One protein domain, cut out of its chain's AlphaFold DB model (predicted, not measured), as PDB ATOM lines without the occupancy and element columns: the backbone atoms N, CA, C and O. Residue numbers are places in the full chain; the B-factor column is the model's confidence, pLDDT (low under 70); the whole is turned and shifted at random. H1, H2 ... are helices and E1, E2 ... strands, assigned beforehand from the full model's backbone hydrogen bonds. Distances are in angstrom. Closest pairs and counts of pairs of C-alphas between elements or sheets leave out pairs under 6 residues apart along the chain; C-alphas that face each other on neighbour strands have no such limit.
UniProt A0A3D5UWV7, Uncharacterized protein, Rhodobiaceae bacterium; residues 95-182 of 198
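AT A GLANCE: This is residues 95 to 182 of the 198 residues of an uncharacterized protein of Rhodobiaceae bacterium (UniProt A0A3D5UWV7). Picture a small three-stranded sheet with helix H2 laid along one face, and, beyond its edge strand E2, a separate pair of touching helices, H4 and H5. The short helices H1 and H3 only graze the sheet. The printed part has 88 residues, in the order H1 E1 H2 E2 E3 H3 H4 H5; the sheet runs E1 - E3 - E2, antiparallel, and the class is mixed, helices and strands. It is compact, with a radius of gyration of the C-alphas of 11.9 A, and rounded, spanning 28 by 27 by 22 A.

IN THESE COORDINATES: Find C-alpha 96 at (146.083, 137.974, 132.779), where H1 begins and runs to 99. Next come E1, residues 110 to 112, and H2, residues 115 to 122, 10.4 A long. E2 takes residues 128 to 133, 15.4 A, and E3 136 to 141, 16.8 A. H3 follows directly, residues 142 to 147, then H4, 155 to 159. H5, residues 170 to 182, covers 18.4 A and ends at C-alpha 182 (134.871, 139.535, 126.400).

HOW THE PARTS SIT: Look first at the hairpin E2 and E3, at 152 degrees: N 131 and O 138 are 2.9 A apart, within hydrogen-bond range. E1 and E3 stand at 160 degrees, with N 112 and O 137 at 2.8 A. E1, H2 and E2 form a split strand-helix-strand unit, two strands running the same way with E3 between them, its crossover right-handed. H2 is over E3 at a height over the sheet of 8.0 A, along the strands; the closest C-alphas, Ala 118 and Phe 137, are 6.1 A apart. H4 and H5 touch, H5 with residues 172 to 176 alone; the closest C-alphas are Asp 156 and Ala 172, 4.7 A. H1 and H5 are near each other. Every O i to N i+4 pair is within hydrogen-bond range in H2, H3, H4 and H5; H1 is too short for one.

THE WHOLE: The farthest C-alphas, Phe 106 and Arg 171, are 31.8 A apart. The printed part has no cut and no long link. Its mean pLDDT is 82.0; look for values under 70 at residues 104 to 105 and 170.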
ATOM      1  N   ASP A  95     144.455 135.573 129.261       74.38
ATOM      2  CA  ASP A  95     145.807 136.036 129.493       74.38
ATOM      3  C   ASP A  95     145.756 137.234 130.442       74.38
ATOM      4  O   ASP A  95     145.451 138.361 130.051       74.38
ATOM      5  N   THR A  96     146.069 136.977 131.707       79.62
ATOM      6  CA  THR A  96     146.083 137.974 132.779       79.62
ATOM      7  C   THR A  96     147.072 139.101 132.519       79.62
ATOM      8  O   THR A  96     146.914 140.180 133.086       79.62
ATOM      9  N   THR A  97     148.056 138.921 131.627       79.12
ATOM     10  CA  THR A  97     148.955 140.017 131.238       79.12
ATOM     11  C   THR A  97     148.217 141.147 130.520       79.12
ATOM     12  O   THR A  97     148.659 142.294 130.585       79.12
ATOM     13  N   ARG A  98     147.045 140.864 129.930       80.94
ATOM     14  CA  ARG A  98     146.160 141.867 129.316       80.94
ATOM     15  C   ARG A  98     145.578 142.861 130.318       80.94
ATOM     16  O   ARG A  98     145.171 143.939 129.905       80.94
ATOM     17  N   LEU A  99     145.556 142.526 131.610       81.25
ATOM     18  CA  LEU A  99     145.093 143.429 132.672       81.25
ATOM     19  C   LEU A  99     146.117 144.510 133.024       81.25
ATOM     20  O   LEU A  99     145.776 145.474 133.699       81.25
ATOM     21  N   PHE A 100     147.368 144.353 132.585       82.25
ATOM     22  CA  PHE A 100     148.464 145.239 132.965       82.25
ATOM     23  C   PHE A 100     149.159 145.863 131.741       82.25
ATOM     24  O   PHE A 100     150.377 145.717 131.586       82.25
ATOM     25  N   PRO A 101     148.428 146.547 130.835       78.19
ATOM     26  CA  PRO A 101     149.057 147.320 129.772       78.19
ATOM     27  C   PRO A 101     149.891 148.487 130.343       78.19
ATOM     28  O   PRO A 101     149.672 148.934 131.467       78.19
ATOM     29  N   PRO A 102     150.812 149.076 129.560       72.50
ATOM     30  CA  PRO A 102     151.565 150.261 129.987       72.50
ATOM     31  C   PRO A 102     150.675 151.451 130.386       72.50
ATOM     32  O   PRO A 102     151.076 152.292 131.183       72.50
ATOM     33  N   SER A 103     149.452 151.525 129.853       70.12
ATOM     34  CA  SER A 103     148.481 152.558 130.218       70.12
ATOM     35  C   SER A 103     147.998 152.440 131.660       70.12
ATOM     36  O   SER A 103     147.579 153.445 132.209       70.12
ATOM     37  N   THR A 104     148.085 151.269 132.299       69.81
ATOM     38  CA  THR A 104     147.647 151.059 133.688       69.81
ATOM     39  C   THR A 104     148.776 151.212 134.711       69.81
ATOM     40  O   THR A 104     148.592 150.900 135.885       69.81
ATOM     41  N   SER A 105     149.953 151.695 134.296       69.94
ATOM     42  CA  SER A 105     151.115 151.889 135.181       69.94
ATOM     43  C   SER A 105     150.910 152.940 136.279       69.94
ATOM     44  O   SER A 105     151.724 153.011 137.193       69.94
ATOM     45  N   PHE A 106     149.843 153.741 136.212       74.62
ATOM     46  CA  PHE A 106     149.483 154.697 137.262       74.62
ATOM     47  C   PHE A 106     148.768 154.050 138.461       74.62
ATOM     48  O   PHE A 106     148.664 154.677 139.514       74.62
ATOM     49  N   TYR A 107     148.283 152.809 138.327       79.69
ATOM     50  CA  TYR A 107     147.721 152.060 139.448       79.69
ATOM     51  C   TYR A 107     148.824 151.477 140.327       79.69
ATOM     52  O   TYR A 107     149.840 150.973 139.838       79.69
ATOM     53  N   LEU A 108     148.591 151.499 141.641       76.69
ATOM     54  CA  LEU A 108     149.494 150.912 142.620       76.69
ATOM     55  C   LEU A 108     149.392 149.379 142.564       76.69
ATOM     56  O   LEU A 108     148.553 148.766 143.218       76.69
ATOM     57  N   ASN A 109     150.248 148.770 141.749       82.94
ATOM     58  CA  ASN A 109     150.368 147.322 141.621       82.94
ATOM     59  C   ASN A 109     151.553 146.834 142.462       82.94
ATOM     60  O   ASN A 109     152.681 147.293 142.264       82.94
ATOM     61  N   ALA A 110     151.311 145.900 143.378       85.69
ATOM     62  CA  ALA A 110     152.365 145.269 144.161       85.69
ATOM     63  C   ALA A 110     152.836 143.994 143.452       85.69
ATOM     64  O   ALA A 110     152.047 143.078 143.222       85.69
ATOM     65  N   TRP A 111     154.117 143.955 143.088       88.88
ATOM     66  CA  TRP A 111     154.727 142.864 142.330       88.88
ATOM     67  C   TRP A 111     155.555 141.973 143.249       88.88
ATOM     68  O   TRP A 111     156.374 142.464 144.023       88.88
ATOM     69  N   PHE A 112     155.376 140.664 143.120       86.12
ATOM     70  CA  PHE A 112     156.013 139.653 143.953       86.12
ATOM     71  C   PHE A 112     156.663 138.579 143.085       86.12
ATOM     72  O   PHE A 112     156.116 138.164 142.059       86.12
ATOM     73  N   ALA A 113     157.835 138.107 143.503       80.38
ATOM     74  CA  ALA A 113     158.529 137.018 142.822       80.38
ATOM     75  C   ALA A 113     157.921 135.653 143.174       80.38
ATOM     76  O   ALA A 113     157.937 134.736 142.354       80.38
ATOM     77  N   THR A 114     157.370 135.517 144.383       76.88
ATOM     78  CA  THR A 114     156.814 134.259 144.881       76.88
ATOM     79  C   THR A 114     155.312 134.351 145.131       76.88
ATOM     80  O   THR A 114     154.761 135.410 145.426       76.88
ATOM     81  N   TYR A 115     154.635 133.208 145.013       82.44
ATOM     82  CA  TYR A 115     153.204 133.109 145.304       82.44
ATOM     83  C   TYR A 115     152.902 133.359 146.787       82.44
ATOM     84  O   TYR A 115     151.859 133.913 147.109       82.44
ATOM     85  N   GLU A 116     153.786 132.916 147.682       80.69
ATOM     86  CA  GLU A 116     153.581 133.006 149.132       80.69
ATOM     87  C   GLU A 116     153.543 134.469 149.580       80.69
ATOM     88  O   GLU A 116     152.555 134.887 150.177       80.69
ATOM     89  N   GLU A 117     154.514 135.280 149.152       83.62
ATOM     90  CA  GLU A 117     154.525 136.725 149.422       83.62
ATOM     91  C   GLU A 117     153.298 137.432 148.830       83.62
ATOM     92  O   GLU A 117     152.687 138.287 149.470       83.62
ATOM     93  N   ALA A 118     152.903 137.058 147.610       87.19
ATOM     94  CA  ALA A 118     151.757 137.660 146.941       87.19
ATOM     95  C   ALA A 118     150.432 137.327 147.642       87.19
ATOM     96  O   ALA A 118     149.542 138.171 147.751       87.19
ATOM     97  N   ARG A 119     150.307 136.096 148.147       86.56
ATOM     98  CA  ARG A 119     149.166 135.656 148.951       86.56
ATOM     99  C   ARG A 119     149.114 136.396 150.285       86.56
ATOM    100  O   ARG A 119     148.031 136.806 150.700       86.56
ATOM    101  N   ASP A 120     150.251 136.591 150.938       87.00
ATOM    102  CA  ASP A 120     150.310 137.338 152.195       87.00
ATOM    103  C   ASP A 120     149.934 138.813 151.978       87.00
ATOM    104  O   ASP A 120     149.195 139.396 152.774       87.00
ATOM    105  N   ALA A 121     150.344 139.399 150.849       85.50
ATOM    106  CA  ALA A 121     149.990 140.764 150.463       85.50
ATOM    107  C   ALA A 121     148.521 140.951 150.037       85.50
ATOM    108  O   ALA A 121     147.973 142.054 150.195       85.50
ATOM    109  N   LEU A 122     147.883 139.902 149.502       86.81
ATOM    110  CA  LEU A 122     146.431 139.849 149.298       86.81
ATOM    111  C   LEU A 122     145.716 139.964 150.656       86.81
ATOM    112  O   LEU A 122     144.800 140.776 150.815       86.81
ATOM    113  N   GLY A 123     146.198 139.217 151.655       83.31
ATOM    114  CA  GLY A 123     145.720 139.279 153.033       83.31
ATOM    115  C   GLY A 123     144.211 139.036 153.151       83.31
ATOM    116  O   GLY A 123     143.627 138.239 152.421       83.31
ATOM    117  N   THR A 124     143.560 139.734 154.084       76.38
ATOM    118  CA  THR A 124     142.093 139.711 154.268       76.38
ATOM    119  C   THR A 124     141.382 140.883 153.585       76.38
ATOM    120  O   THR A 124     140.179 141.090 153.769       76.38
ATOM    121  N   ARG A 125     142.123 141.674 152.803       79.38
ATOM    122  CA  ARG A 125     141.620 142.882 152.156       79.38
ATOM    123  C   ARG A 125     140.729 142.522 150.970       79.38
ATOM    124  O   ARG A 125     141.157 141.888 150.014       79.38
ATOM    125  N   LYS A 126     139.471 142.957 151.041       78.19
ATOM    126  CA  LYS A 126     138.434 142.646 150.046       78.19
ATOM    127  C   LYS A 126     138.508 143.486 148.767       78.19
ATOM    128  O   LYS A 126     137.771 143.237 147.821       78.19
ATOM    129  N   ASP A 127     139.373 144.486 148.741       83.44
ATOM    130  CA  ASP A 127     139.578 145.397 147.619       83.44
ATOM    131  C   ASP A 127     140.750 144.988 146.714       83.44
ATOM    132  O   ASP A 127     141.035 145.683 145.739       83.44
ATOM    133  N   ARG A 128     141.419 143.871 147.025       88.50
ATOM    134  CA  ARG A 128     142.628 143.402 146.344       88.50
ATOM    135  C   ARG A 128     142.410 142.092 145.609       88.50
ATOM    136  O   ARG A 128     141.674 141.225 146.071       88.50
ATOM    137  N   PHE A 129     143.106 141.948 144.491       89.75
ATOM    138  CA  PHE A 129     143.018 140.798 143.602       89.75
ATOM    139  C   PHE A 129     144.416 140.331 143.229       89.75
ATOM    140  O   PHE A 129     145.283 141.146 142.910       89.75
ATOM    141  N   LEU A 130     144.632 139.019 143.275       89.94
ATOM    142  CA  LEU A 130     145.908 138.390 142.966       89.94
ATOM    143  C   LEU A 130     145.853 137.759 141.576       89.94
ATOM    144  O   LEU A 130     145.042 136.864 141.329       89.94
ATOM    145  N   PHE A 131     146.762 138.175 140.699       87.50
ATOM    146  CA  PHE A 131     146.907 137.624 139.357       87.50
ATOM    147  C   PHE A 131     148.320 137.081 139.115       87.50
ATOM    148  O   PHE A 131     149.306 137.688 139.542       87.50
ATOM    149  N   PRO A 132     148.459 135.954 138.398       83.56
ATOM    150  CA  PRO A 132     149.745 135.563 137.840       83.56
ATOM    151  C   PRO A 132     150.127 136.524 136.705       83.56
ATOM    152  O   PRO A 132     149.281 136.915 135.901       83.56
ATOM    153  N   TYR A 133     151.403 136.877 136.600       79.75
ATOM    154  CA  TYR A 133     151.943 137.665 135.495       79.75
ATOM    155  C   TYR A 133     153.294 137.100 135.062       79.75
ATOM    156  O   TYR A 133     154.328 137.341 135.686       79.75
ATOM    157  N   ARG A 134     153.306 136.352 133.954       78.12
ATOM    158  CA  ARG A 134     154.502 135.664 133.435       78.12
ATOM    159  C   ARG A 134     155.166 134.775 134.501       78.12
ATOM    160  O   ARG A 134     154.672 133.689 134.770       78.12
ATOM    161  N   HIS A 135     156.275 135.226 135.090       75.81
ATOM    162  CA  HIS A 135     157.038 134.524 136.131       75.81
ATOM    163  C   HIS A 135     156.888 135.159 137.522       75.81
ATOM    164  O   HIS A 135     157.617 134.803 138.439       75.81
ATOM    165  N   GLN A 136     155.988 136.129 137.659       83.06
ATOM    166  CA  GLN A 136     155.738 136.900 138.870       83.06
ATOM    167  C   GLN A 136     154.252 136.848 139.224       83.06
ATOM    168  O   GLN A 136     153.421 136.336 138.470       83.06
ATOM    169  N   PHE A 137     153.923 137.414 140.374       84.50
ATOM    170  CA  PHE A 137     152.567 137.591 140.859       84.50
ATOM    171  C   PHE A 137     152.322 139.069 141.119       84.50
ATOM    172  O   PHE A 137     153.215 139.780 141.578       84.50
ATOM    173  N   VAL A 138     151.118 139.533 140.822       88.19
ATOM    174  CA  VAL A 138     150.735 140.926 141.019       88.19
ATOM    175  C   VAL A 138     149.463 140.995 141.844       88.19
ATOM    176  O   VAL A 138     148.477 140.318 141.546       88.19
ATOM    177  N   VAL A 139     149.507 141.809 142.893       90.06
ATOM    178  CA  VAL A 139     148.339 142.186 143.682       90.06
ATOM    179  C   VAL A 139     147.944 143.593 143.266       90.06
ATOM    180  O   VAL A 139     148.726 144.534 143.418       90.06
ATOM    181  N   CYS A 140     146.740 143.727 142.725       88.62
ATOM    182  CA  CYS A 140     146.180 145.004 142.299       88.62
ATOM    183  C   CYS A 140     144.891 145.319 143.057       88.62
ATOM    184  O   CYS A 140     144.240 144.436 143.620       88.62
ATOM    185  N   GLU A 141     144.533 146.596 143.083       88.94
ATOM    186  CA  GLU A 141     143.289 147.067 143.688       88.94
ATOM    187  C   GLU A 141     142.147 147.074 142.666       88.94
ATOM    188  O   GLU A 141     142.363 147.223 141.459       88.94
ATOM    189  N   GLY A 142     140.906 146.967 143.148       85.88
ATOM    190  CA  GLY A 142     139.711 146.937 142.297       85.88
ATOM    191  C   GLY A 142     139.561 148.142 141.360       85.88
ATOM    192  O   GLY A 142     138.940 148.016 140.310       85.88
ATOM    193  N   GLY A 143     140.177 149.287 141.674       84.81
ATOM    194  CA  GLY A 143     140.190 150.454 140.786       84.81
ATOM    195  C   GLY A 143     140.816 150.171 139.414       84.81
ATOM    196  O   GLY A 143     140.311 150.670 138.409       84.81
ATOM    197  N   LEU A 144     141.852 149.323 139.354       86.12
ATOM    198  CA  LEU A 144     142.451 148.884 138.091       86.12
ATOM    199  C   LEU A 144     141.434 148.093 137.264       86.12
ATOM    200  O   LEU A 144     141.193 148.407 136.102       86.12
ATOM    201  N   LEU A 145     140.821 147.081 137.875       86.88
ATOM    202  CA  LEU A 145     139.858 146.206 137.210       86.88
ATOM    203  C   LEU A 145     138.637 146.995 136.720       86.88
ATOM    204  O   LEU A 145     138.249 146.868 135.559       86.88
ATOM    205  N   ALA A 146     138.101 147.883 137.558       87.00
ATOM    206  CA  ALA A 146     136.987 148.752 137.196       87.00
ATOM    207  C   ALA A 146     137.317 149.655 135.996       87.00
ATOM    208  O   ALA A 146     136.471 149.855 135.128       87.00
ATOM    209  N   SER A 147     138.553 150.158 135.898       84.19
ATOM    210  CA  SER A 147     138.989 150.989 134.763       84.19
ATOM    211  C   SER A 147     139.058 150.239 133.435       84.19
ATOM    212  O   SER A 147     138.905 150.839 132.374       84.19
ATOM    213  N   LEU A 148     139.242 148.918 133.498       82.50
ATOM    214  CA  LEU A 148     139.207 148.020 132.345       82.50
ATOM    215  C   LEU A 148     137.780 147.568 132.003       82.50
ATOM    216  O   LEU A 148     137.605 146.777 131.082       82.50
ATOM    217  N   GLY A 149     136.766 148.045 132.736       83.25
ATOM    218  CA  GLY A 149     135.367 147.654 132.558       83.25
ATOM    219  C   GLY A 149     134.993 146.336 133.239       83.25
ATOM    220  O   GLY A 149     133.934 145.783 132.952       83.25
ATOM    221  N   VAL A 150     135.847 145.808 134.121       86.38
ATOM    222  CA  VAL A 150     135.576 144.578 134.875       86.38
ATOM    223  C   VAL A 150     134.694 144.895 136.079       86.38
ATOM    224  O   VAL A 150     135.002 145.792 136.865       86.38
ATOM    225  N   ASP A 151     133.626 144.119 136.263       86.81
ATOM    226  CA  ASP A 151     132.801 144.215 137.465       86.81
ATOM    227  C   ASP A 151     133.520 143.580 138.663       86.81
ATOM    228  O   ASP A 151     133.661 142.363 138.765       86.81
ATOM    229  N   VAL A 152     133.996 144.422 139.578       86.31
ATOM    230  CA  VAL A 152     134.685 144.009 140.813       86.31
ATOM    231  C   VAL A 152     133.736 143.556 141.922       86.31
ATOM    232  O   VAL A 152     134.200 143.049 142.943       86.31
ATOM    233  N   LYS A 153     132.423 143.758 141.753       85.62
ATOM    234  CA  LYS A 153     131.390 143.325 142.707       85.62
ATOM    235  C   LYS A 153     130.821 141.947 142.379       85.62
ATOM    236  O   LYS A 153     129.967 141.468 143.118       85.62
ATOM    237  N   ASP A 154     131.296 141.324 141.306       86.50
ATOM    238  CA  ASP A 154     130.900 139.979 140.910       86.50
ATOM    239  C   ASP A 154     131.152 138.976 142.047       86.50
ATOM    240  O   ASP A 154     132.261 138.887 142.583       86.50
ATOM    241  N   GLU A 155     130.125 138.211 142.416       87.94
ATOM    242  CA  GLU A 155     130.206 137.199 143.475       87.94
ATOM    243  C   GLU A 155     131.230 136.112 143.140       87.94
ATOM    244  O   GLU A 155     131.841 135.526 144.038       87.94
ATOM    245  N   ASP A 156     131.489 135.896 141.846       87.00
ATOM    246  CA  ASP A 156     132.505 134.959 141.394       87.00
ATOM    247  C   ASP A 156     133.905 135.346 141.916       87.00
ATOM    248  O   ASP A 156     134.726 134.466 142.178       87.00
ATOM    249  N   TRP A 157     134.188 136.638 142.147       88.69
ATOM    250  CA  TRP A 157     135.462 137.072 142.732       88.69
ATOM    251  C   TRP A 157     135.627 136.610 144.177       88.69
ATOM    252  O   TRP A 157     136.721 136.199 144.575       88.69
ATOM    253  N   GLU A 158     134.551 136.659 144.961       87.88
ATOM    254  CA  GLU A 158     134.541 136.130 146.323       87.88
ATOM    255  C   GLU A 158     134.636 134.602 146.315       87.88
ATOM    256  O   GLU A 158     135.396 134.031 147.101       87.88
ATOM    257  N   ALA A 159     133.939 133.942 145.385       83.81
ATOM    258  CA  ALA A 159     133.947 132.488 145.251       83.81
ATOM    259  C   ALA A 159     135.343 131.936 144.913       83.81
ATOM    260  O   ALA A 159     135.771 130.937 145.493       83.81
ATOM    261  N   ILE A 160     136.116 132.619 144.059       83.06
ATOM    262  CA  ILE A 160     137.517 132.237 143.816       83.06
ATOM    263  C   ILE A 160     138.463 132.637 144.956       83.06
ATOM    264  O   ILE A 160     139.620 132.215 144.959       83.06
ATOM    265  N   GLY A 161     137.999 133.425 145.931       85.56
ATOM    266  CA  GLY A 161     138.813 133.981 147.014       85.56
ATOM    267  C   GLY A 161     139.723 135.130 146.572       85.56
ATOM    268  O   GLY A 161     140.747 135.362 147.211       85.56
ATOM    269  N   ARG A 162     139.383 135.807 145.467       87.12
ATOM    270  CA  ARG A 162     140.184 136.839 144.775       87.12
ATOM    271  C   ARG A 162     141.603 136.406 144.386       87.12
ATOM    272  O   ARG A 162     142.440 137.245 144.054       87.12
ATOM    273  N   ASP A 163     141.859 135.101 144.393       86.94
ATOM    274  CA  ASP A 163     143.109 134.489 143.963       86.94
ATOM    275  C   ASP A 163     142.904 133.846 142.590       86.94
ATOM    276  O   ASP A 163     142.407 132.727 142.468       86.94
ATOM    277  N   TRP A 164     143.289 134.562 141.532       84.44
ATOM    278  CA  TRP A 164     143.248 134.016 140.177       84.44
ATOM    279  C   TRP A 164     144.301 132.927 139.963       84.44
ATOM    280  O   TRP A 164     144.119 132.035 139.135       84.44
ATOM    281  N   ALA A 165     145.425 132.999 140.682       79.62
ATOM    282  CA  ALA A 165     146.501 132.027 140.556       79.62
ATOM    283  C   ALA A 165     146.101 130.681 141.168       79.62
ATOM    284  O   ALA A 165     146.436 129.635 140.616       79.62
ATOM    285  N   LYS A 166     145.363 130.670 142.277       76.12
ATOM    286  CA  LYS A 166     144.807 129.467 142.912       76.12
ATOM    287  C   LYS A 166     143.349 129.705 143.321       76.12
ATOM    288  O   LYS A 166     143.077 129.883 144.508       76.12
ATOM    289  N   PRO A 167     142.415 129.655 142.354       79.62
ATOM    290  CA  PRO A 167     141.009 129.875 142.644       79.62
ATOM    291  C   PRO A 167     140.480 128.763 143.545       79.62
ATOM    292  O   PRO A 167     140.783 127.586 143.331       79.62
ATOM    293  N   ARG A 168     139.681 129.143 144.545       73.31
ATOM    294  CA  ARG A 168     138.972 128.191 145.416       73.31
ATOM    295  C   ARG A 168     137.801 127.507 144.712       73.31
ATOM    296  O   ARG A 168     137.527 126.350 144.995       73.31
ATOM    297  N   ASP A 169     137.144 128.217 143.797       74.44
ATOM    298  CA  ASP A 169     136.030 127.718 142.990       74.44
ATOM    299  C   ASP A 169     136.387 127.820 141.503       74.44
ATOM    300  O   ASP A 169     136.553 128.904 140.941       74.44
ATOM    301  N   ALA A 170     136.519 126.679 140.839       67.94
ATOM    302  CA  ALA A 170     136.886 126.650 139.433       67.94
ATOM    303  C   ALA A 170     135.753 127.058 138.491       67.94
ATOM    304  O   ALA A 170     136.021 127.567 137.406       67.94
ATOM    305  N   ARG A 171     134.493 126.854 138.886       72.81
ATOM    306  CA  ARG A 171     133.335 127.262 138.085       72.81
ATOM    307  C   ARG A 171     133.190 128.774 138.101       72.81
ATOM    308  O   ARG A 171     132.952 129.372 137.055       72.81
ATOM    309  N   ALA A 172     133.381 129.390 139.265       78.56
ATOM    310  CA  ALA A 172     133.456 130.842 139.386       78.56
ATOM    311  C   ALA A 172     134.633 131.405 138.578       78.56
ATOM    312  O   ALA A 172     134.465 132.345 137.802       78.56
ATOM    313  N   HIS A 173     135.806 130.770 138.673       80.31
ATOM    314  CA  HIS A 173     136.978 131.138 137.873       80.31
ATOM    315  C   HIS A 173     136.700 131.054 136.372       80.31
ATOM    316  O   HIS A 173     137.021 131.980 135.633       80.31
ATOM    317  N   TYR A 174     136.031 129.994 135.927       73.31
ATOM    318  CA  TYR A 174     135.642 129.802 134.537       73.31
ATOM    319  C   TYR A 174     134.641 130.864 134.048       73.31
ATOM    320  O   TYR A 174     134.818 131.430 132.967       73.31
ATOM    321  N   ARG A 175     133.626 131.208 134.851       79.62
ATOM    322  CA  ARG A 175     132.685 132.295 134.527       79.62
ATOM    323  C   ARG A 175     133.393 133.642 134.414       79.62
ATOM    324  O   ARG A 175     133.168 134.368 133.443       79.62
ATOM    325  N   LEU A 176     134.292 133.959 135.346       83.75
ATOM    326  CA  LEU A 176     135.111 135.170 135.268       83.75
ATOM    327  C   LEU A 176     136.029 135.156 134.050       83.75
ATOM    328  O   LEU A 176     136.172 136.177 133.386       83.75
ATOM    329  N   ASN A 177     136.606 134.006 133.710       80.25
ATOM    330  CA  ASN A 177     137.437 133.840 132.523       80.25
ATOM    331  C   ASN A 177     136.675 134.225 131.248       80.25
ATOM    332  O   ASN A 177     137.189 134.980 130.422       80.25
ATOM    333  N   GLN A 178     135.421 133.779 131.122       75.38
ATOM    334  CA  GLN A 178     134.556 134.169 130.008       75.38
ATOM    335  C   GLN A 178     134.246 135.670 130.000       75.38
ATOM    336  O   GLN A 178     134.289 136.300 128.942       75.38
ATOM    337  N   LYS A 179     133.935 136.248 131.167       82.44
ATOM    338  CA  LYS A 179     133.629 137.679 131.311       82.44
ATOM    339  C   LYS A 179     134.841 138.534 130.922       82.44
ATOM    340  O   LYS A 179     134.726 139.393 130.051       82.44
ATOM    341  N   LEU A 180     136.017 138.241 131.476       83.44
ATOM    342  CA  LEU A 180     137.257 138.967 131.189       83.44
ATOM    343  C   LEU A 180     137.677 138.859 129.724       83.44
ATOM    344  O   LEU A 180     138.063 139.864 129.138       83.44
ATOM    345  N   ALA A 181     137.560 137.681 129.106       77.94
ATOM    346  CA  ALA A 181     137.901 137.503 127.696       77.94
ATOM    347  C   ALA A 181     137.018 138.329 126.743       77.94
ATOM    348  O   ALA A 181     137.460 138.661 125.644       77.94
ATOM    349  N   ARG A 182     135.786 138.661 127.155       78.12
ATOM    350  CA  ARG A 182     134.871 139.535 126.400       78.12
ATOM    351  C   ARG A 182     135.136 141.017 126.650       78.12
ATOM    352  O   ARG A 182     135.003 141.813 125.729       78.12
TER     353      ARG A 182